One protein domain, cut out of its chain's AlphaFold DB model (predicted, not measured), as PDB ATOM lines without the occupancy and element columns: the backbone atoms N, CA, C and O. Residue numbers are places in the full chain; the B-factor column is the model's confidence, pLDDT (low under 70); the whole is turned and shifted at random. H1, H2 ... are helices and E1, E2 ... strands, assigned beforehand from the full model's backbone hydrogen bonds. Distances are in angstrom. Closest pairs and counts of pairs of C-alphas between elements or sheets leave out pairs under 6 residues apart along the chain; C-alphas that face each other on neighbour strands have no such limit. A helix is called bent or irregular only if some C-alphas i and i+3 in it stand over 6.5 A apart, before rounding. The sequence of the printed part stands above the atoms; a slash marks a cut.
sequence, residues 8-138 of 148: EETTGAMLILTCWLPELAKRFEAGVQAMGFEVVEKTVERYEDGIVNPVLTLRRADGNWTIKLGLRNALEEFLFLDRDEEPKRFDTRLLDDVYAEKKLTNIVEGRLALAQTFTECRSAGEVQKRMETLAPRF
ATOM      1  N   GLU A   8      60.595 317.438 -24.775       83.38
ATOM      2  CA  GLU A   8      60.093 316.386 -25.669       83.38
ATOM      3  C   GLU A   8      59.593 316.991 -26.983       83.38
ATOM      4  O   GLU A   8      59.999 316.553 -28.057       83.38
ATOM      5  N   GLU A   9      58.809 318.067 -26.907       81.12
ATOM      6  CA  GLU A   9      58.342 318.832 -28.067       81.12
ATOM      7  C   GLU A   9      59.510 319.425 -28.859       81.12
ATOM      8  O   GLU A   9      59.514 319.373 -30.087       81.12
ATOM      9  N   THR A  10      60.543 319.918 -28.167       82.44
ATOM     10  CA  THR A  10      61.770 320.401 -28.818       82.44
ATOM     11  C   THR A  10      62.453 319.285 -29.614       82.44
ATOM     12  O   THR A  10      62.837 319.483 -30.766       82.44
ATOM     13  N   THR A  11      62.584 318.098 -29.019       84.88
ATOM     14  CA  THR A  11      63.230 316.942 -29.659       84.88
ATOM     15  C   THR A  11      62.418 316.443 -30.852       84.88
ATOM     16  O   THR A  11      62.978 316.211 -31.925       84.88
ATOM     17  N   GLY A  12      61.094 316.340 -30.698       85.62
ATOM     18  CA  GLY A  12      60.178 315.967 -31.776       85.62
ATOM     19  C   GLY A  12      60.256 316.937 -32.954       85.62
ATOM     20  O   GLY A  12      60.423 316.512 -34.095       85.62
ATOM     21  N   ALA A  13      60.246 318.243 -32.683       84.50
ATOM     22  CA  ALA A  13      60.378 319.256 -33.723       84.50
ATOM     23  C   ALA A  13      61.725 319.188 -34.454       84.50
ATOM     24  O   ALA A  13      61.757 319.318 -35.676       84.50
ATOM     25  N   MET A  14      62.831 318.954 -33.738       85.06
ATOM     26  CA  MET A  14      64.145 318.777 -34.367       85.06
ATOM     27  C   MET A  14      64.165 317.569 -35.305       85.06
ATOM     28  O   MET A  14      64.638 317.704 -36.432       85.06
ATOM     29  N   LEU A  15      63.612 316.429 -34.874       87.19
ATOM     30  CA  LEU A  15      63.519 315.213 -35.686       87.19
ATOM     31  C   LEU A  15      62.712 315.457 -36.971       87.19
ATOM     32  O   LEU A  15      63.192 315.180 -38.072       87.19
ATOM     33  N   ILE A  16      61.516 316.034 -36.835       90.25
ATOM     34  CA  ILE A  16      60.647 316.361 -37.970       90.25
ATOM     35  C   ILE A  16      61.332 317.330 -38.929       90.25
ATOM     36  O   ILE A  16      61.286 317.124 -40.141       90.25
ATOM     37  N   LEU A  17      62.018 318.351 -38.413       85.44
ATOM     38  CA  LEU A  17      62.763 319.294 -39.239       85.44
ATOM     39  C   LEU A  17      63.841 318.604 -40.070       85.44
ATOM     40  O   LEU A  17      63.939 318.873 -41.264       85.44
ATOM     41  N   THR A  18      64.625 317.702 -39.479       85.50
ATOM     42  CA  THR A  18      65.655 316.965 -40.228       85.50
ATOM     43  C   THR A  18      65.088 316.152 -41.390       85.50
ATOM     44  O   THR A  18      65.738 316.068 -42.430       85.50
ATOM     45  N   CYS A  19      63.888 315.592 -41.245       86.56
ATOM     46  CA  CYS A  19      63.248 314.790 -42.287       86.56
ATOM     47  C   CYS A  19      62.571 315.653 -43.362       86.56
ATOM     48  O   CYS A  19      62.741 315.413 -44.555       86.56
ATOM     49  N   TRP A  20      61.820 316.671 -42.943       88.62
ATOM     50  CA  TRP A  20      60.842 317.340 -43.804       88.62
ATOM     51  C   TRP A  20      61.282 318.716 -44.306       88.62
ATOM     52  O   TRP A  20      60.765 319.178 -45.321       88.62
ATOM     53  N   LEU A  21      62.258 319.373 -43.668       84.56
ATOM     54  CA  LEU A  21      62.780 320.657 -44.155       84.56
ATOM     55  C   LEU A  21      63.405 320.555 -45.562       84.56
ATOM     56  O   LEU A  21      63.127 321.437 -46.381       84.56
ATOM     57  N   PRO A  22      64.206 319.520 -45.896       87.38
ATOM     58  CA  PRO A  22      64.718 319.364 -47.257       87.38
ATOM     59  C   PRO A  22      63.593 319.192 -48.283       87.38
ATOM     60  O   PRO A  22      63.657 319.766 -49.370       87.38
ATOM     61  N   GLU A  23      62.544 318.451 -47.923       91.25
ATOM     62  CA  GLU A  23      61.404 318.197 -48.802       91.25
ATOM     63  C   GLU A  23      60.553 319.458 -49.006       91.25
ATOM     64  O   GLU A  23      60.224 319.798 -50.143       91.25
ATOM     65  N   LEU A  24      60.293 320.225 -47.940       89.38
ATOM     66  CA  LEU A  24      59.678 321.555 -48.011       89.38
ATOM     67  C   LEU A  24      60.432 322.444 -49.011       89.38
ATOM     68  O   LEU A  24      59.833 322.977 -49.947       89.38
ATOM     69  N   ALA A  25      61.750 322.583 -48.836       88.06
ATOM     70  CA  ALA A  25      62.580 323.438 -49.680       88.06
ATOM     71  C   ALA A  25      62.557 322.992 -51.150       88.06
ATOM     72  O   ALA A  25      62.381 323.823 -52.040       88.06
ATOM     73  N   LYS A  26      62.669 321.682 -51.399       91.56
ATOM     74  CA  LYS A  26      62.632 321.092 -52.741       91.56
ATOM     75  C   LYS A  26      61.300 321.342 -53.451       91.56
ATOM     76  O   LYS A  26      61.296 321.672 -54.635       91.56
ATOM     77  N   ARG A  27      60.166 321.207 -52.756       93.94
ATOM     78  CA  ARG A  27      58.844 321.439 -53.363       93.94
ATOM     79  C   ARG A  27      58.590 322.915 -53.650       93.94
ATOM     80  O   ARG A  27      58.047 323.235 -54.704       93.94
ATOM     81  N   PHE A  28      59.024 323.812 -52.763       92.06
ATOM     82  CA  PHE A  28      58.983 325.249 -53.041       92.06
ATOM     83  C   PHE A  28      59.847 325.613 -54.247       92.06
ATOM     84  O   PHE A  28      59.379 326.341 -55.117       92.06
ATOM     85  N   GLU A  29      61.065 325.075 -54.336       92.19
ATOM     86  CA  GLU A  29      61.961 325.260 -55.481       92.19
ATOM     87  C   GLU A  29      61.326 324.791 -56.795       92.19
ATOM     88  O   GLU A  29      61.281 325.558 -57.754       92.19
ATOM     89  N   ALA A  30      60.769 323.578 -56.830       92.69
ATOM     90  CA  ALA A  30      60.073 323.073 -58.012       92.69
ATOM     91  C   ALA A  30      58.881 323.969 -58.401       92.69
ATOM     92  O   ALA A  30      58.670 324.262 -59.577       92.69
ATOM     93  N   GLY A  31      58.131 324.449 -57.406       92.00
ATOM     94  CA  GLY A  31      57.003 325.353 -57.604       92.00
ATOM     95  C   GLY A  31      57.392 326.695 -58.217       92.00
ATOM     96  O   GLY A  31      56.782 327.128 -59.190       92.00
ATOM     97  N   VAL A  32      58.423 327.354 -57.684       90.62
ATOM     98  CA  VAL A  32      58.878 328.650 -58.220       90.62
ATOM     99  C   VAL A  32      59.549 328.496 -59.587       90.62
ATOM    100  O   VAL A  32      59.399 329.374 -60.437       90.62
ATOM    101  N   GLN A  33      60.208 327.363 -59.849       90.75
ATOM    102  CA  GLN A  33      60.725 327.026 -61.177       90.75
ATOM    103  C   GLN A  33      59.607 326.866 -62.206       90.75
ATOM    104  O   GLN A  33      59.707 327.415 -63.302       90.75
ATOM    105  N   ALA A  34      58.506 326.202 -61.844       90.44
ATOM    106  CA  ALA A  34      57.324 326.106 -62.702       90.44
ATOM    107  C   ALA A  34      56.693 327.479 -63.007       90.44
ATOM    108  O   ALA A  34      56.074 327.651 -64.055       90.44
ATOM    109  N   MET A  35      56.895 328.473 -62.135       88.62
ATOM    110  CA  MET A  35      56.478 329.867 -62.350       88.62
ATOM    111  C   MET A  35      57.481 330.694 -63.176       88.62
ATOM    112  O   MET A  35      57.263 331.888 -63.381       88.62
ATOM    113  N   GLY A  36      58.580 330.098 -63.652       88.00
ATOM    114  CA  GLY A  36      59.590 330.769 -64.475       88.00
ATOM    115  C   GLY A  36      60.702 331.478 -63.692       88.00
ATOM    116  O   GLY A  36      61.414 332.310 -64.261       88.00
ATOM    117  N   PHE A  37      60.867 331.169 -62.401       89.12
ATOM    118  CA  PHE A  37      61.992 331.653 -61.600       89.12
ATOM    119  C   PHE A  37      63.134 330.636 -61.543       89.12
ATOM    120  O   PHE A  37      62.935 329.435 -61.419       89.12
ATOM    121  N   GLU A  38      64.360 331.132 -61.549       90.69
ATOM    122  CA  GLU A  38      65.566 330.374 -61.248       90.69
ATOM    123  C   GLU A  38      65.933 330.571 -59.772       90.69
ATOM    124  O   GLU A  38      65.951 331.703 -59.280       90.69
ATOM    125  N   VAL A  39      66.258 329.488 -59.060       90.12
ATOM    126  CA  VAL A  39      66.845 329.585 -57.716       90.12
ATOM    127  C   VAL A  39      68.342 329.828 -57.869       90.12
ATOM    128  O   VAL A  39      69.072 328.937 -58.292       90.12
ATOM    129  N   VAL A  40      68.799 331.028 -57.519       91.88
ATOM    130  CA  VAL A  40      70.210 331.426 -57.657       91.88
ATOM    131  C   VAL A  40      71.013 331.197 -56.380       91.88
ATOM    132  O   VAL A  40      72.229 331.043 -56.437       91.88
ATOM    133  N   GLU A  41      70.349 331.161 -55.225       90.88
ATOM    134  CA  GLU A  41      71.009 330.972 -53.936       90.88
ATOM    135  C   GLU A  41      70.062 330.321 -52.924       90.88
ATOM    136  O   GLU A  41      68.855 330.581 -52.923       90.88
ATOM    137  N   LYS A  42      70.623 329.499 -52.032       90.12
ATOM    138  CA  LYS A  42      69.921 328.912 -50.887       90.12
ATOM    139  C   LYS A  42      70.710 329.252 -49.636       90.12
ATOM    140  O   LYS A  42      71.849 328.814 -49.488       90.12
ATOM    141  N   THR A  43      70.113 330.032 -48.748       89.38
ATOM    142  CA  THR A  43      70.763 330.482 -47.520       89.38
ATOM    143  C   THR A  43      69.886 330.218 -46.313       89.38
ATOM    144  O   THR A  43      68.715 329.845 -46.406       89.38
ATOM    145  N   VAL A  44      70.496 330.367 -45.145       85.38
ATOM    146  CA  VAL A  44      69.824 330.251 -43.863       85.38
ATOM    147  C   VAL A  44      70.129 331.523 -43.088       85.38
ATOM    148  O   VAL A  44      71.233 331.694 -42.569       85.38
ATOM    149  N   GLU A  45      69.160 332.430 -43.038       86.88
ATOM    150  CA  GLU A  45      69.271 333.677 -42.288       86.88
ATOM    151  C   GLU A  45      68.995 333.399 -40.802       86.88
ATOM    152  O   GLU A  45      68.079 332.651 -40.449       86.88
ATOM    153  N   ARG A  46      69.822 333.965 -39.917       80.62
ATOM    154  CA  ARG A  46      69.660 333.863 -38.460       80.62
ATOM    155  C   ARG A  46      69.329 335.239 -37.903       80.62
ATOM    156  O   ARG A  46      70.084 336.178 -38.131       80.62
ATOM    157  N   TYR A  47      68.227 335.336 -37.173       76.19
ATOM    158  CA  TYR A  47      67.815 336.568 -36.503       76.19
ATOM    159  C   TYR A  47      68.414 336.661 -35.092       76.19
ATOM    160  O   TYR A  47      68.922 335.676 -34.552       76.19
ATOM    161  N   GLU A  48      68.369 337.857 -34.497       68.69
ATOM    162  CA  GLU A  48      68.942 338.155 -33.171       68.69
ATOM    163  C   GLU A  48      68.343 337.299 -32.041       68.69
ATOM    164  O   GLU A  48      69.011 336.989 -31.059       68.69
ATOM    165  N   ASP A  49      67.108 336.834 -32.214       65.94
ATOM    166  CA  ASP A  49      66.409 335.887 -31.334       65.94
ATOM    167  C   ASP A  49      66.879 334.418 -31.504       65.94
ATOM    168  O   ASP A  49      66.339 333.471 -30.908       65.94
ATOM    169  N   GLY A  50      67.894 334.197 -32.343       64.62
ATOM    170  CA  GLY A  50      68.424 332.891 -32.707       64.62
ATOM    171  C   GLY A  50      67.427 332.036 -33.487       64.62
ATOM    172  O   GLY A  50      67.531 330.806 -33.448       64.62
ATOM    173  N   ILE A  51      66.399 332.636 -34.095       68.81
ATOM    174  CA  ILE A  51      65.483 331.956 -35.009       68.81
ATOM    175  C   ILE A  51      66.137 331.852 -36.383       68.81
ATOM    176  O   ILE A  51      66.878 332.727 -36.830       68.81
ATOM    177  N   VAL A  52      65.870 330.724 -37.029       75.12
ATOM    178  CA  VAL A  52      66.454 330.330 -38.300       75.12
ATOM    179  C   VAL A  52      65.389 330.452 -39.386       75.12
ATOM    180  O   VAL A  52      64.295 329.914 -39.235       75.12
ATOM    181  N   ASN A  53      65.707 331.138 -40.479       83.31
ATOM    182  CA  ASN A  53      64.834 331.306 -41.634       83.31
ATOM    183  C   ASN A  53      65.535 330.777 -42.890       83.31
ATOM    184  O   ASN A  53      66.504 331.383 -43.352       83.31
ATOM    185  N   PRO A  54      65.076 329.647 -43.447       84.50
ATOM    186  CA  PRO A  54      65.518 329.206 -44.760       84.50
ATOM    187  C   PRO A  54      65.060 330.216 -45.816       84.50
ATOM    188  O   PRO A  54      63.879 330.568 -45.865       84.50
ATOM    189  N   VAL A  55      65.981 330.671 -46.661       88.25
ATOM    190  CA  VAL A  55      65.714 331.664 -47.705       88.25
ATOM    191  C   VAL A  55      66.153 331.125 -49.061       88.25
ATOM    192  O   VAL A  55      67.268 330.628 -49.220       88.25
ATOM    193  N   LEU A  56      65.267 331.248 -50.049       88.69
ATOM    194  CA  LEU A  56      65.579 331.026 -51.458       88.69
ATOM    195  C   LEU A  56      65.716 332.385 -52.148       88.69
ATOM    196  O   LEU A  56      64.760 333.164 -52.168       88.69
ATOM    197  N   THR A  57      66.880 332.673 -52.725       89.69
ATOM    198  CA  THR A  57      67.045 333.832 -53.609       89.69
ATOM    199  C   THR A  57      66.665 333.407 -55.022       89.69
ATOM    200  O   THR A  57      67.229 332.463 -55.576       89.69
ATOM    201  N   LEU A  58      65.688 334.097 -55.599       90.19
ATOM    202  CA  LEU A  58      65.070 333.796 -56.882       90.19
ATOM    203  C   LEU A  58      65.399 334.897 -57.885       90.19
ATOM    204  O   LEU A  58      65.376 336.078 -57.538       90.19
ATOM    205  N   ARG A  59      65.634 334.531 -59.141       88.00
ATOM    206  CA  ARG A  59      65.775 335.461 -60.263       88.00
ATOM    207  C   ARG A  59      64.805 335.070 -61.362       88.00
ATOM    208  O   ARG A  59      64.662 333.893 -61.674       88.00
ATOM    209  N   ARG A  60      64.142 336.048 -61.969       82.19
ATOM    210  CA  ARG A  60      63.315 335.795 -63.151       82.19
ATOM    211  C   ARG A  60      64.202 335.787 -64.394       82.19
ATOM    212  O   ARG A  60      65.086 336.631 -64.502       82.19
ATOM    213  N   ALA A  61      63.977 334.857 -65.322       73.69
ATOM    214  CA  ALA A  61      64.836 334.696 -66.503       73.69
ATOM    215  C   ALA A  61      64.920 335.958 -67.394       73.69
ATOM    216  O   ALA A  61      65.915 336.166 -68.081       73.69
ATOM    217  N   ASP A  62      63.892 336.808 -67.360       76.19
ATOM    218  CA  ASP A  62      63.771 338.068 -68.104       76.19
ATOM    219  C   ASP A  62      64.070 339.322 -67.250       76.19
ATOM    220  O   ASP A  62      63.907 340.446 -67.725       76.19
ATOM    221  N   GLY A  63      64.488 339.157 -65.989       72.75
ATOM    222  CA  GLY A  63      64.614 340.242 -65.016       72.75
ATOM    223  C   GLY A  63      66.040 340.478 -64.511       72.75
ATOM    224  O   GLY A  63      66.786 339.545 -64.232       72.75
ATOM    225  N   ASN A  64      66.383 341.750 -64.285       77.50
ATOM    226  CA  ASN A  64      67.637 342.167 -63.630       77.50
ATOM    227  C   ASN A  64      67.524 342.288 -62.098       77.50
ATOM    228  O   ASN A  64      68.364 342.916 -61.456       77.50
ATOM    229  N   TRP A  65      66.473 341.731 -61.500       79.88
ATOM    230  CA  TRP A  65      66.178 341.845 -60.074       79.88
ATOM    231  C   TRP A  65      65.994 340.460 -59.451       79.88
ATOM    232  O   TRP A  65      65.650 339.490 -60.130       79.88
ATOM    233  N   THR A  66      66.240 340.375 -58.145       84.25
ATOM    234  CA  THR A  66      66.113 339.141 -57.361       84.25
ATOM    235  C   THR A  66      65.061 339.290 -56.269       84.25
ATOM    236  O   THR A  66      64.934 340.358 -55.673       84.25
ATOM    237  N   ILE A  67      64.362 338.201 -55.955       84.81
ATOM    238  CA  ILE A  67      63.446 338.089 -54.814       84.81
ATOM    239  C   ILE A  67      64.087 337.202 -53.760       84.81
ATOM    240  O   ILE A  67      64.651 336.167 -54.095       84.81
ATOM    241  N   LYS A  68      63.929 337.550 -52.485       87.81
ATOM    242  CA  LYS A  68      64.181 336.622 -51.382       87.81
ATOM    243  C   LYS A  68      62.864 336.033 -50.894       87.81
ATOM    244  O   LYS A  68      62.004 336.760 -50.403       87.81
ATOM    245  N   LEU A  69      62.713 334.721 -51.019       85.50
ATOM    246  CA  LEU A  69      61.585 333.971 -50.485       85.50
ATOM    247  C   LEU A  69      61.983 333.353 -49.143       85.50
ATOM    248  O   LEU A  69      62.720 332.370 -49.104       85.50
ATOM    249  N   GLY A  70      61.494 333.936 -48.049       87.06
ATOM    250  CA  GLY A  70      61.639 333.366 -46.709       87.06
ATOM    251  C   GLY A  70      60.615 332.260 -46.461       87.06
ATOM    252  O   GLY A  70      59.416 332.469 -46.644       87.06
ATOM    253  N   LEU A  71      61.079 331.093 -46.018       86.94
ATOM    254  CA  LEU A  71      60.240 329.913 -45.781       86.94
ATOM    255  C   LEU A  71      59.798 329.768 -44.319       86.94
ATOM    256  O   LEU A  71      59.050 328.845 -44.004       86.94
ATOM    257  N   ARG A  72      60.213 330.678 -43.429       84.06
ATOM    258  CA  ARG A  72      59.891 330.634 -41.993       84.06
ATOM    259  C   ARG A  72      58.408 330.411 -41.706       84.06
ATOM    260  O   ARG A  72      58.085 329.484 -40.981       84.06
ATOM    261  N   ASN A  73      57.509 331.206 -42.286       84.00
ATOM    262  CA  ASN A  73      56.080 331.090 -41.968       84.00
ATOM    263  C   ASN A  73      55.502 329.730 -42.382       84.00
ATOM    264  O   ASN A  73      54.688 329.167 -41.660       84.00
ATOM    265  N   ALA A  74      55.942 329.193 -43.527       87.44
ATOM    266  CA  ALA A  74      55.543 327.860 -43.971       87.44
ATOM    267  C   ALA A  74      56.101 326.772 -43.040       87.44
ATOM    268  O   ALA A  74      55.428 325.783 -42.770       87.44
ATOM    269  N   LEU A  75      57.314 326.974 -42.519       86.69
ATOM    270  CA  LEU A  75      57.938 326.072 -41.560       86.69
ATOM    271  C   LEU A  75      57.212 326.073 -40.209       86.69
ATOM    272  O   LEU A  75      56.931 325.011 -39.667       86.69
ATOM    273  N   GLU A  76      56.894 327.250 -39.674       86.31
ATOM    274  CA  GLU A  76      56.171 327.394 -38.407       86.31
ATOM    275  C   GLU A  76      54.766 326.783 -38.503       86.31
ATOM    276  O   GLU A  76      54.369 326.008 -37.640       86.31
ATOM    277  N   GLU A  77      54.041 327.040 -39.592       87.94
ATOM    278  CA  GLU A  77      52.725 326.439 -39.848       87.94
ATOM    279  C   GLU A  77      52.788 324.919 -40.030       87.94
ATOM    280  O   GLU A  77      51.870 324.200 -39.635       87.94
ATOM    281  N   PHE A  78      53.882 324.404 -40.593       89.81
ATOM    282  CA  PHE A  78      54.094 322.966 -40.678       89.81
ATOM    283  C   PHE A  78      54.302 322.360 -39.287       89.81
ATOM    284  O   PHE A  78      53.617 321.399 -38.946       89.81
ATOM    285  N   LEU A  79      55.190 322.943 -38.477       88.81
ATOM    286  CA  LEU A  79      55.613 322.398 -37.183       88.81
ATOM    287  C   LEU A  79      54.583 322.522 -36.062       88.81
ATOM    288  O   LEU A  79      54.560 321.673 -35.169       88.81
ATOM    289  N   PHE A  80      53.793 323.591 -36.055       88.12
ATOM    290  CA  PHE A  80      52.955 323.933 -34.911       88.12
ATOM    291  C   PHE A  80      51.497 323.519 -35.101       88.12
ATOM    292  O   PHE A  80      51.005 323.391 -36.225       88.12
ATOM    293  N   LEU A  81      50.819 323.288 -33.972       83.19
ATOM    294  CA  LEU A  81      49.361 323.138 -33.932       83.19
ATOM    295  C   LEU A  81      48.684 324.469 -34.253       83.19
ATOM    296  O   LEU A  81      47.831 324.526 -35.130       83.19
ATOM    297  N   ASP A  82      49.127 325.521 -33.570       80.56
ATOM    298  CA  ASP A  82      48.741 326.902 -33.808       80.56
ATOM    299  C   ASP A  82      50.007 327.771 -33.792       80.56
ATOM    300  O   ASP A  82      50.821 327.732 -32.863       80.56
ATOM    301  N   ARG A  83      50.199 328.538 -34.865       74.56
ATOM    302  CA  ARG A  83      51.332 329.458 -35.029       74.56
ATOM    303  C   ARG A  83      51.185 330.745 -34.225       74.56
ATOM    304  O   ARG A  83      52.178 331.445 -34.052       74.56
ATOM    305  N   ASP A  84      49.996 331.072 -33.740       78.75
ATOM    306  CA  ASP A  84      49.717 332.294 -32.988       78.75
ATOM    307  C   ASP A  84      49.617 332.009 -31.468       78.75
ATOM    308  O   ASP A  84      49.704 332.939 -30.666       78.75
ATOM    309  N   GLU A  85      49.548 330.735 -31.053       79.25
ATOM    310  CA  GLU A  85      49.546 330.314 -29.641       79.25
ATOM    311  C   GLU A  85      50.928 330.475 -28.975       79.25
ATOM    312  O   GLU A  85      51.969 330.214 -29.586       79.25
ATOM    313  N   GLU A  86      50.941 330.882 -27.700       77.62
ATOM    314  CA  GLU A  86      52.131 330.924 -26.842       77.62
ATOM    315  C   GLU A  86      51.852 330.237 -25.486       77.62
ATOM    316  O   GLU A  86      50.888 330.609 -24.810       77.62
ATOM    317  N   PRO A  87      52.687 329.279 -25.032       76.88
ATOM    318  CA  PRO A  87      53.888 328.784 -25.703       76.88
ATOM    319  C   PRO A  87      53.543 327.971 -26.955       76.88
ATOM    320  O   PRO A  87      52.570 327.220 -26.967       76.88
ATOM    321  N   LYS A  88      54.381 328.083 -27.988       81.50
ATOM    322  CA  LYS A  88      54.242 327.298 -29.220       81.50
ATOM    323  C   LYS A  88      54.187 325.799 -28.909       81.50
ATOM    324  O   LYS A  88      55.067 325.264 -28.227       81.50
ATOM    325  N   ARG A  89      53.175 325.115 -29.449       86.31
ATOM    326  CA  ARG A  89      52.970 323.668 -29.291       86.31
ATOM    327  C   ARG A  89      53.349 322.932 -30.568       86.31
ATOM    328  O   ARG A  89      52.837 323.237 -31.645       86.31
ATOM    329  N   PHE A  90      54.242 321.955 -30.442       88.19
ATOM    330  CA  PHE A  90      54.594 321.060 -31.544       88.19
ATOM    331  C   PHE A  90      53.400 320.173 -31.922       88.19
ATOM    332  O   PHE A  90      52.729 319.616 -31.053       88.19
ATOM    333  N   ASP A  91      53.157 320.010 -33.221       90.06
ATOM    334  CA  ASP A  91      52.131 319.104 -33.728       90.06
ATOM    335  C   ASP A  91      52.646 317.659 -33.740       90.06
ATOM    336  O   ASP A  91      53.267 317.196 -34.695       90.06
ATOM    337  N   THR A  92      52.370 316.920 -32.667       89.06
ATOM    338  CA  THR A  92      52.827 315.529 -32.501       89.06
ATOM    339  C   THR A  92      52.294 314.572 -33.563       89.06
ATOM    340  O   THR A  92      52.891 313.518 -33.781       89.06
ATOM    341  N   ARG A  93      51.222 314.936 -34.279       91.12
ATOM    342  CA  ARG A  93      50.701 314.145 -35.404       91.12
ATOM    343  C   ARG A  93      51.676 314.101 -36.577       91.12
ATOM    344  O   ARG A  93      51.567 313.207 -37.400       91.12
ATOM    345  N   LEU A  94      52.650 315.012 -36.641       92.56
ATOM    346  CA  LEU A  94      53.717 314.991 -37.647       92.56
ATOM    347  C   LEU A  94      54.627 313.760 -37.550       92.56
ATOM    348  O   LEU A  94      55.383 313.509 -38.480       92.56
ATOM    349  N   LEU A  95      54.566 313.003 -36.450       89.12
ATOM    350  CA  LEU A  95      55.236 311.704 -36.332       89.12
ATOM    351  C   LEU A  95      54.574 310.613 -37.198       89.12
ATOM    352  O   LEU A  95      55.162 309.551 -37.384       89.12
ATOM    353  N   ASP A  96      53.363 310.858 -37.707       93.81
ATOM    354  CA  ASP A  96      52.726 310.064 -38.756       93.81
ATOM    355  C   ASP A  96      53.082 310.668 -40.124       93.81
ATOM    356  O   ASP A  96      52.663 311.781 -40.459       93.81
ATOM    357  N   ASP A  97      53.840 309.919 -40.926       93.06
ATOM    358  CA  ASP A  97      54.320 310.374 -42.234       93.06
ATOM    359  C   ASP A  97      53.186 310.712 -43.211       93.06
ATOM    360  O   ASP A  97      53.326 311.627 -44.020       93.06
ATOM    361  N   VAL A  98      52.040 310.023 -43.143       95.19
ATOM    362  CA  VAL A  98      50.890 310.292 -44.022       95.19
ATOM    363  C   VAL A  98      50.258 311.631 -43.657       95.19
ATOM    364  O   VAL A  98      49.893 312.420 -44.536       95.19
ATOM    365  N   TYR A  99      50.138 311.907 -42.359       94.06
ATOM    366  CA  TYR A  99      49.673 313.203 -41.884       94.06
ATOM    367  C   TYR A  99      50.659 314.320 -42.254       94.06
ATOM    368  O   TYR A  99      50.236 315.346 -42.799       94.06
ATOM    369  N   ALA A 100      51.955 314.115 -42.003       93.38
ATOM    370  CA  ALA A 100      53.006 315.080 -42.309       93.38
ATOM    371  C   ALA A 100      53.055 315.413 -43.807       93.38
ATOM    372  O   ALA A 100      52.999 316.587 -44.175       93.38
ATOM    373  N   GLU A 101      53.044 314.399 -44.672       94.50
ATOM    374  CA  GLU A 101      53.011 314.548 -46.129       94.50
ATOM    375  C   GLU A 101      51.808 315.380 -46.589       94.50
ATOM    376  O   GLU A 101      51.938 316.316 -47.388       94.50
ATOM    377  N   LYS A 102      50.619 315.084 -46.049       93.31
ATOM    378  CA  LYS A 102      49.392 315.814 -46.377       93.31
ATOM    379  C   LYS A 102      49.459 317.270 -45.914       93.31
ATOM    380  O   LYS A 102      49.083 318.166 -46.672       93.31
ATOM    381  N   LYS A 103      49.933 317.521 -44.689       92.50
ATOM    382  CA  LYS A 103      50.069 318.881 -44.144       92.50
ATOM    383  C   LYS A 103      51.077 319.689 -44.961       92.50
ATOM    384  O   LYS A 103      50.766 320.805 -45.373       92.50
ATOM    385  N   LEU A 104      52.236 319.103 -45.264       92.19
ATOM    386  CA  LEU A 104      53.276 319.723 -46.080       92.19
ATOM    387  C   LEU A 104      52.756 320.089 -47.475       92.19
ATOM    388  O   LEU A 104      52.937 321.220 -47.922       92.19
ATOM    389  N   THR A 105      52.074 319.151 -48.137       92.69
ATOM    390  CA  THR A 105      51.481 319.361 -49.466       92.69
ATOM    391  C   THR A 105      50.506 320.531 -49.459       92.69
ATOM    392  O   THR A 105      50.640 321.439 -50.276       92.69
ATOM    393  N   ASN A 106      49.583 320.573 -48.494       90.50
ATOM    394  CA  ASN A 106      48.608 321.658 -48.386       90.50
ATOM    395  C   ASN A 106      49.275 323.030 -48.205       90.50
ATOM    396  O   ASN A 106      48.872 323.999 -48.852       90.50
ATOM    397  N   ILE A 107      50.305 323.110 -47.354       90.75
ATOM    398  CA  ILE A 107      51.054 324.351 -47.113       90.75
ATOM    399  C   ILE A 107      51.751 324.805 -48.394       90.75
ATOM    400  O   ILE A 107      51.603 325.959 -48.803       90.75
ATOM    401  N   VAL A 108      52.493 323.909 -49.047       91.44
ATOM    402  CA  VAL A 108      53.255 324.242 -50.255       91.44
ATOM    403  C   VAL A 108      52.321 324.661 -51.389       91.44
ATOM    404  O   VAL A 108      52.483 325.753 -51.933       91.44
ATOM    405  N   GLU A 109      51.317 323.847 -51.718       91.19
ATOM    406  CA  GLU A 109      50.373 324.155 -52.796       91.19
ATOM    407  C   GLU A 109      49.638 325.468 -52.552       91.19
ATOM    408  O   GLU A 109      49.487 326.274 -53.470       91.19
ATOM    409  N   GLY A 110      49.202 325.705 -51.314       88.50
ATOM    410  CA  GLY A 110      48.540 326.945 -50.949       88.50
ATOM    411  C   GLY A 110      49.446 328.150 -51.200       88.50
ATOM    412  O   GLY A 110      49.069 329.081 -51.911       88.50
ATOM    413  N   ARG A 111      50.667 328.142 -50.662       88.06
ATOM    414  CA  ARG A 111      51.604 329.270 -50.804       88.06
ATOM    415  C   ARG A 111      52.004 329.509 -52.260       88.06
ATOM    416  O   ARG A 111      52.069 330.664 -52.681       88.06
ATOM    417  N   LEU A 112      52.204 328.449 -53.037       90.50
ATOM    418  CA  LEU A 112      52.494 328.558 -54.465       90.50
ATOM    419  C   LEU A 112      51.297 329.105 -55.255       90.50
ATOM    420  O   LEU A 112      51.487 329.977 -56.095       90.50
ATOM    421  N   ALA A 113      50.065 328.692 -54.952       89.25
ATOM    422  CA  ALA A 113      48.870 329.234 -55.605       89.25
ATOM    423  C   ALA A 113      48.677 330.739 -55.327       89.25
ATOM    424  O   ALA A 113      48.282 331.499 -56.219       89.25
ATOM    425  N   LEU A 114      48.998 331.192 -54.107       86.06
ATOM    426  CA  LEU A 114      49.013 332.620 -53.770       86.06
ATOM    427  C   LEU A 114      50.066 333.364 -54.598       86.06
ATOM    428  O   LEU A 114      49.753 334.384 -55.208       86.06
ATOM    429  N   ALA A 115      51.296 332.843 -54.661       85.31
ATOM    430  CA  ALA A 115      52.371 333.442 -55.451       85.31
ATOM    431  C   ALA A 115      52.005 333.519 -56.943       85.31
ATOM    432  O   ALA A 115      52.119 334.584 -57.550       85.31
ATOM    433  N   GLN A 116      51.468 332.431 -57.501       87.81
ATOM    434  CA  GLN A 116      51.040 332.350 -58.895       87.81
ATOM    435  C   GLN A 116      49.958 333.381 -59.233       87.81
ATOM    436  O   GLN A 116      49.959 333.978 -60.310       87.81
ATOM    437  N   THR A 117      49.043 333.641 -58.295       85.81
ATOM    438  CA  THR A 117      48.021 334.683 -58.452       85.81
ATOM    439  C   THR A 117      48.657 336.052 -58.680       85.81
ATOM    440  O   THR A 117      48.257 336.759 -59.601       85.81
ATOM    441  N   PHE A 118      49.685 336.412 -57.910       80.94
ATOM    442  CA  PHE A 118      50.386 337.687 -58.085       80.94
ATOM    443  C   PHE A 118      51.236 337.752 -59.357       80.94
ATOM    444  O   PHE A 118      51.447 338.841 -59.883       80.94
ATOM    445  N   THR A 119      51.729 336.619 -59.861       81.12
ATOM    446  CA  THR A 119      52.539 336.599 -61.086       81.12
ATOM    447  C   THR A 119      51.705 336.626 -62.364       81.12
ATOM    448  O   THR A 119      52.185 337.110 -63.386       81.12
ATOM    449  N   GLU A 120      50.484 336.089 -62.334       86.06
ATOM    450  CA  GLU A 120      49.644 335.927 -63.528       86.06
ATOM    451  C   GLU A 120      48.566 337.001 -63.689       86.06
ATOM    452  O   GLU A 120      48.206 337.342 -64.817       86.06
ATOM    453  N   CYS A 121      48.022 337.516 -62.585       85.88
ATOM    454  CA  CYS A 121      46.968 338.522 -62.639       85.88
ATOM    455  C   CYS A 121      47.536 339.885 -63.048       85.88
ATOM    456  O   CYS A 121      48.589 340.315 -62.579       85.88
ATOM    457  N   ARG A 122      46.809 340.592 -63.915       86.38
ATOM    458  CA  ARG A 122      47.236 341.880 -64.488       86.38
ATOM    459  C   ARG A 122      46.601 343.087 -63.808       86.38
ATOM    460  O   ARG A 122      46.917 344.221 -64.154       86.38
ATOM    461  N   SER A 123      45.694 342.856 -62.863       84.44
ATOM    462  CA  SER A 123      45.020 343.908 -62.107       84.44
ATOM    463  C   SER A 123      44.734 343.479 -60.672       84.44
ATOM    464  O   SER A 123      44.598 342.290 -60.375       84.44
ATOM    465  N   ALA A 124      44.584 344.462 -59.781       81.00
ATOM    466  CA  ALA A 124      44.198 344.222 -58.393       81.00
ATOM    467  C   ALA A 124      42.841 343.500 -58.281       81.00
ATOM    468  O   ALA A 124      42.690 342.599 -57.459       81.00
ATOM    469  N   GLY A 125      41.880 343.820 -59.157       84.44
ATOM    470  CA  GLY A 125      40.574 343.154 -59.186       84.44
ATOM    471  C   GLY A 125      40.649 341.674 -59.584       84.44
ATOM    472  O   GLY A 125      39.917 340.848 -59.036       84.44
ATOM    473  N   GLU A 126      41.551 341.306 -60.501       86.69
ATOM    474  CA  GLU A 126      41.814 339.899 -60.836       86.69
ATOM    475  C   GLU A 126      42.463 339.149 -59.673       86.69
ATOM    476  O   GLU A 126      42.018 338.048 -59.336       86.69
ATOM    477  N   VAL A 127      43.464 339.767 -59.030       84.44
ATOM    478  CA  VAL A 127      44.102 339.220 -57.826       84.44
ATOM    479  C   VAL A 127      43.041 338.956 -56.767       84.44
ATOM    480  O   VAL A 127      42.955 337.841 -56.264       84.44
ATOM    481  N   GLN A 128      42.183 339.934 -56.475       84.38
ATOM    482  CA  GLN A 128      41.151 339.799 -55.453       84.38
ATOM    483  C   GLN A 128      40.209 338.622 -55.735       84.38
ATOM    484  O   GLN A 128      40.028 337.779 -54.860       84.38
ATOM    485  N   LYS A 129      39.650 338.512 -56.947       87.12
ATOM    486  CA  LYS A 129      38.735 337.408 -57.302       87.12
ATOM    487  C   LYS A 129      39.396 336.039 -57.161       87.12
ATOM    488  O   LYS A 129      38.787 335.085 -56.671       87.12
ATOM    489  N   ARG A 130      40.655 335.925 -57.592       88.12
ATOM    490  CA  ARG A 130      41.399 334.667 -57.496       88.12
ATOM    491  C   ARG A 130      41.750 334.343 -56.041       88.12
ATOM    492  O   ARG A 130      41.577 333.199 -55.630       88.12
ATOM    493  N   MET A 131      42.122 335.340 -55.239       85.06
ATOM    494  CA  MET A 131      42.333 335.181 -53.797       85.06
ATOM    495  C   MET A 131      41.052 334.767 -53.066       85.06
ATOM    496  O   MET A 131      41.100 333.855 -52.249       85.06
ATOM    497  N   GLU A 132      39.895 335.350 -53.389       87.00
ATOM    498  CA  GLU A 132      38.595 334.950 -52.825       87.00
ATOM    499  C   GLU A 132      38.266 333.476 -53.136       87.00
ATOM    500  O   GLU A 132      37.720 332.775 -52.288       87.00
ATOM    501  N   THR A 133      38.680 332.972 -54.304       88.25
ATOM    502  CA  THR A 133      38.522 331.552 -54.680       88.25
ATOM    503  C   THR A 133      39.480 330.633 -53.915       88.25
ATOM    504  O   THR A 133      39.139 329.492 -53.606       88.25
ATOM    505  N   LEU A 134      40.688 331.111 -53.605       85.88
ATOM    506  CA  LEU A 134      41.691 330.355 -52.853       85.88
ATOM    507  C   LEU A 134      41.434 330.366 -51.338       85.88
ATOM    508  O   LEU A 134      41.852 329.434 -50.656       85.88
ATOM    509  N   ALA A 135      40.733 331.378 -50.818       83.19
ATOM    510  CA  ALA A 135      40.506 331.585 -49.386       83.19
ATOM    511  C   ALA A 135      39.991 330.355 -48.626       83.19
ATOM    512  O   ALA A 135      40.558 330.063 -47.575       83.19
ATOM    513  N   PRO A 136      39.017 329.575 -49.142       84.31
ATOM    514  CA  PRO A 136      38.501 328.405 -48.432       84.31
ATOM    515  C   PRO A 136      39.537 327.296 -48.200       84.31
ATOM    516  O   PRO A 136      39.294 326.398 -47.400       84.31
ATOM    517  N   ARG A 137      40.682 327.325 -48.901       80.38
ATOM    518  CA  ARG A 137      41.777 326.358 -48.717       80.38
ATOM    519  C   ARG A 137      42.654 326.667 -47.503       80.38
ATOM    520  O   ARG A 137      43.462 325.823 -47.128       80.38
ATOM    521  N   PHE A 138      42.537 327.859 -46.923       73.44
ATOM    522  CA  PHE A 138      43.372 328.308 -45.818       73.44
ATOM    523  C   PHE A 138      42.534 328.509 -44.567       73.44
ATOM    524  O   PHE A 138      41.547 329.236 -44.583       73.44
TER     525      PHE A 138
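What this domain is: This is residues 8 to 138 of the 148 residues of an uncharacterized protein of Planctomycetes bacterium (UniProt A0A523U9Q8). A strongly twisted sheet of three strands makes one side of this domain; the helix arm H1b covers one face of it, the long helix H4 packs on H1b and on the short helix H2, and H5 folds back along H4 on the side away from the sheet. The other arm of the bent first helix, H1a, runs on beyond the sheet, near the small helix H3. The printed part has 131 residues, with five named helices and three named strands in the order H1, E1, E2, E3, H2, H3, H4, H5; the class is mixed, helices and strands, and the sheet E1, E2, E3 is antiparallel. The whole is compact, with a radius of gyration of the C-alphas of 16.0 A and spans of 48 by 33 by 28 A.

Where its parts are: The strands are E1, residues 37 to 46, 24.5 A, which bends by 64 degrees at residue 40; E2, residues 52 to 60, 25.6 A; and E3, residues 66 to 70, 12.9 A. H1, residues 8 to 34, starts at C-alpha 8 (60.093, 316.386, -25.669); by its hydrogen bonds it was assigned as one helix, but it is bent, with C-alphas 19 and 22 6.9 A apart. Its arms are H1a, residues 8 to 19, 17.0 A, and H1b, residues 22 to 34, 18.4 A. H2 is residues 72 to 79, H3 residues 92 to 95, and H4 residues 97 to 120, 33.6 A. H5, residues 124 to 137, 20.5 A, ends at C-alpha 137 (41.777, 326.358, -48.717); it is only just irregular, with C-alphas 133 and 136 7.0 A apart.

How they stand to each other: E1, E2 and E3 form a meander, each strand the antiparallel neighbour of the one before. In the hairpin E1 and E2, N 43 and O 55 are 2.9 A apart; in the hairpin E2 and E3, N 58 and O 67 are 2.8 A apart, both within hydrogen-bond range. H1b is on the sheet at a height of 9.3 A, over E1 and E2, making two layers, a helix on one face of a sheet. H2 only grazes the sheet, with residues 72 to 75. H4, the hub, touches H1b at a shallow tilt of 28 degrees, the same way, closest at the C-alphas of Gly 31 and Leu 112, 6.4 A. H4 touches H2 at the C-alphas of Phe 78 and Leu 104, 6.4 A. H4 and H5 form a helical hairpin at a shallow tilt of 10 degrees, with the C-alphas of Thr 117 and Val 127 closest at 6.0 A. H3 touches H1a, closest at the C-alphas of Ile 16 and Leu 94, 7.1 A. H3 and H4 only just touch, only at the corner, with 3 pairs of C-alphas within 8 A. Every O i to N i+4 pair is within hydrogen-bond range in H1a, H1b, H2 and H4, and 8 of 10 are in H5; H3 is too short for such a pair.

The domain as a whole: The C-alphas of Glu 8 and Arg 122, the two farthest apart, are 48.2 A apart. The printed part has no cut. The link from H2 to H3, residues 80 to 91, is long. The mean pLDDT of the printed part is 86.0, and residues 48 to 51 are under 70.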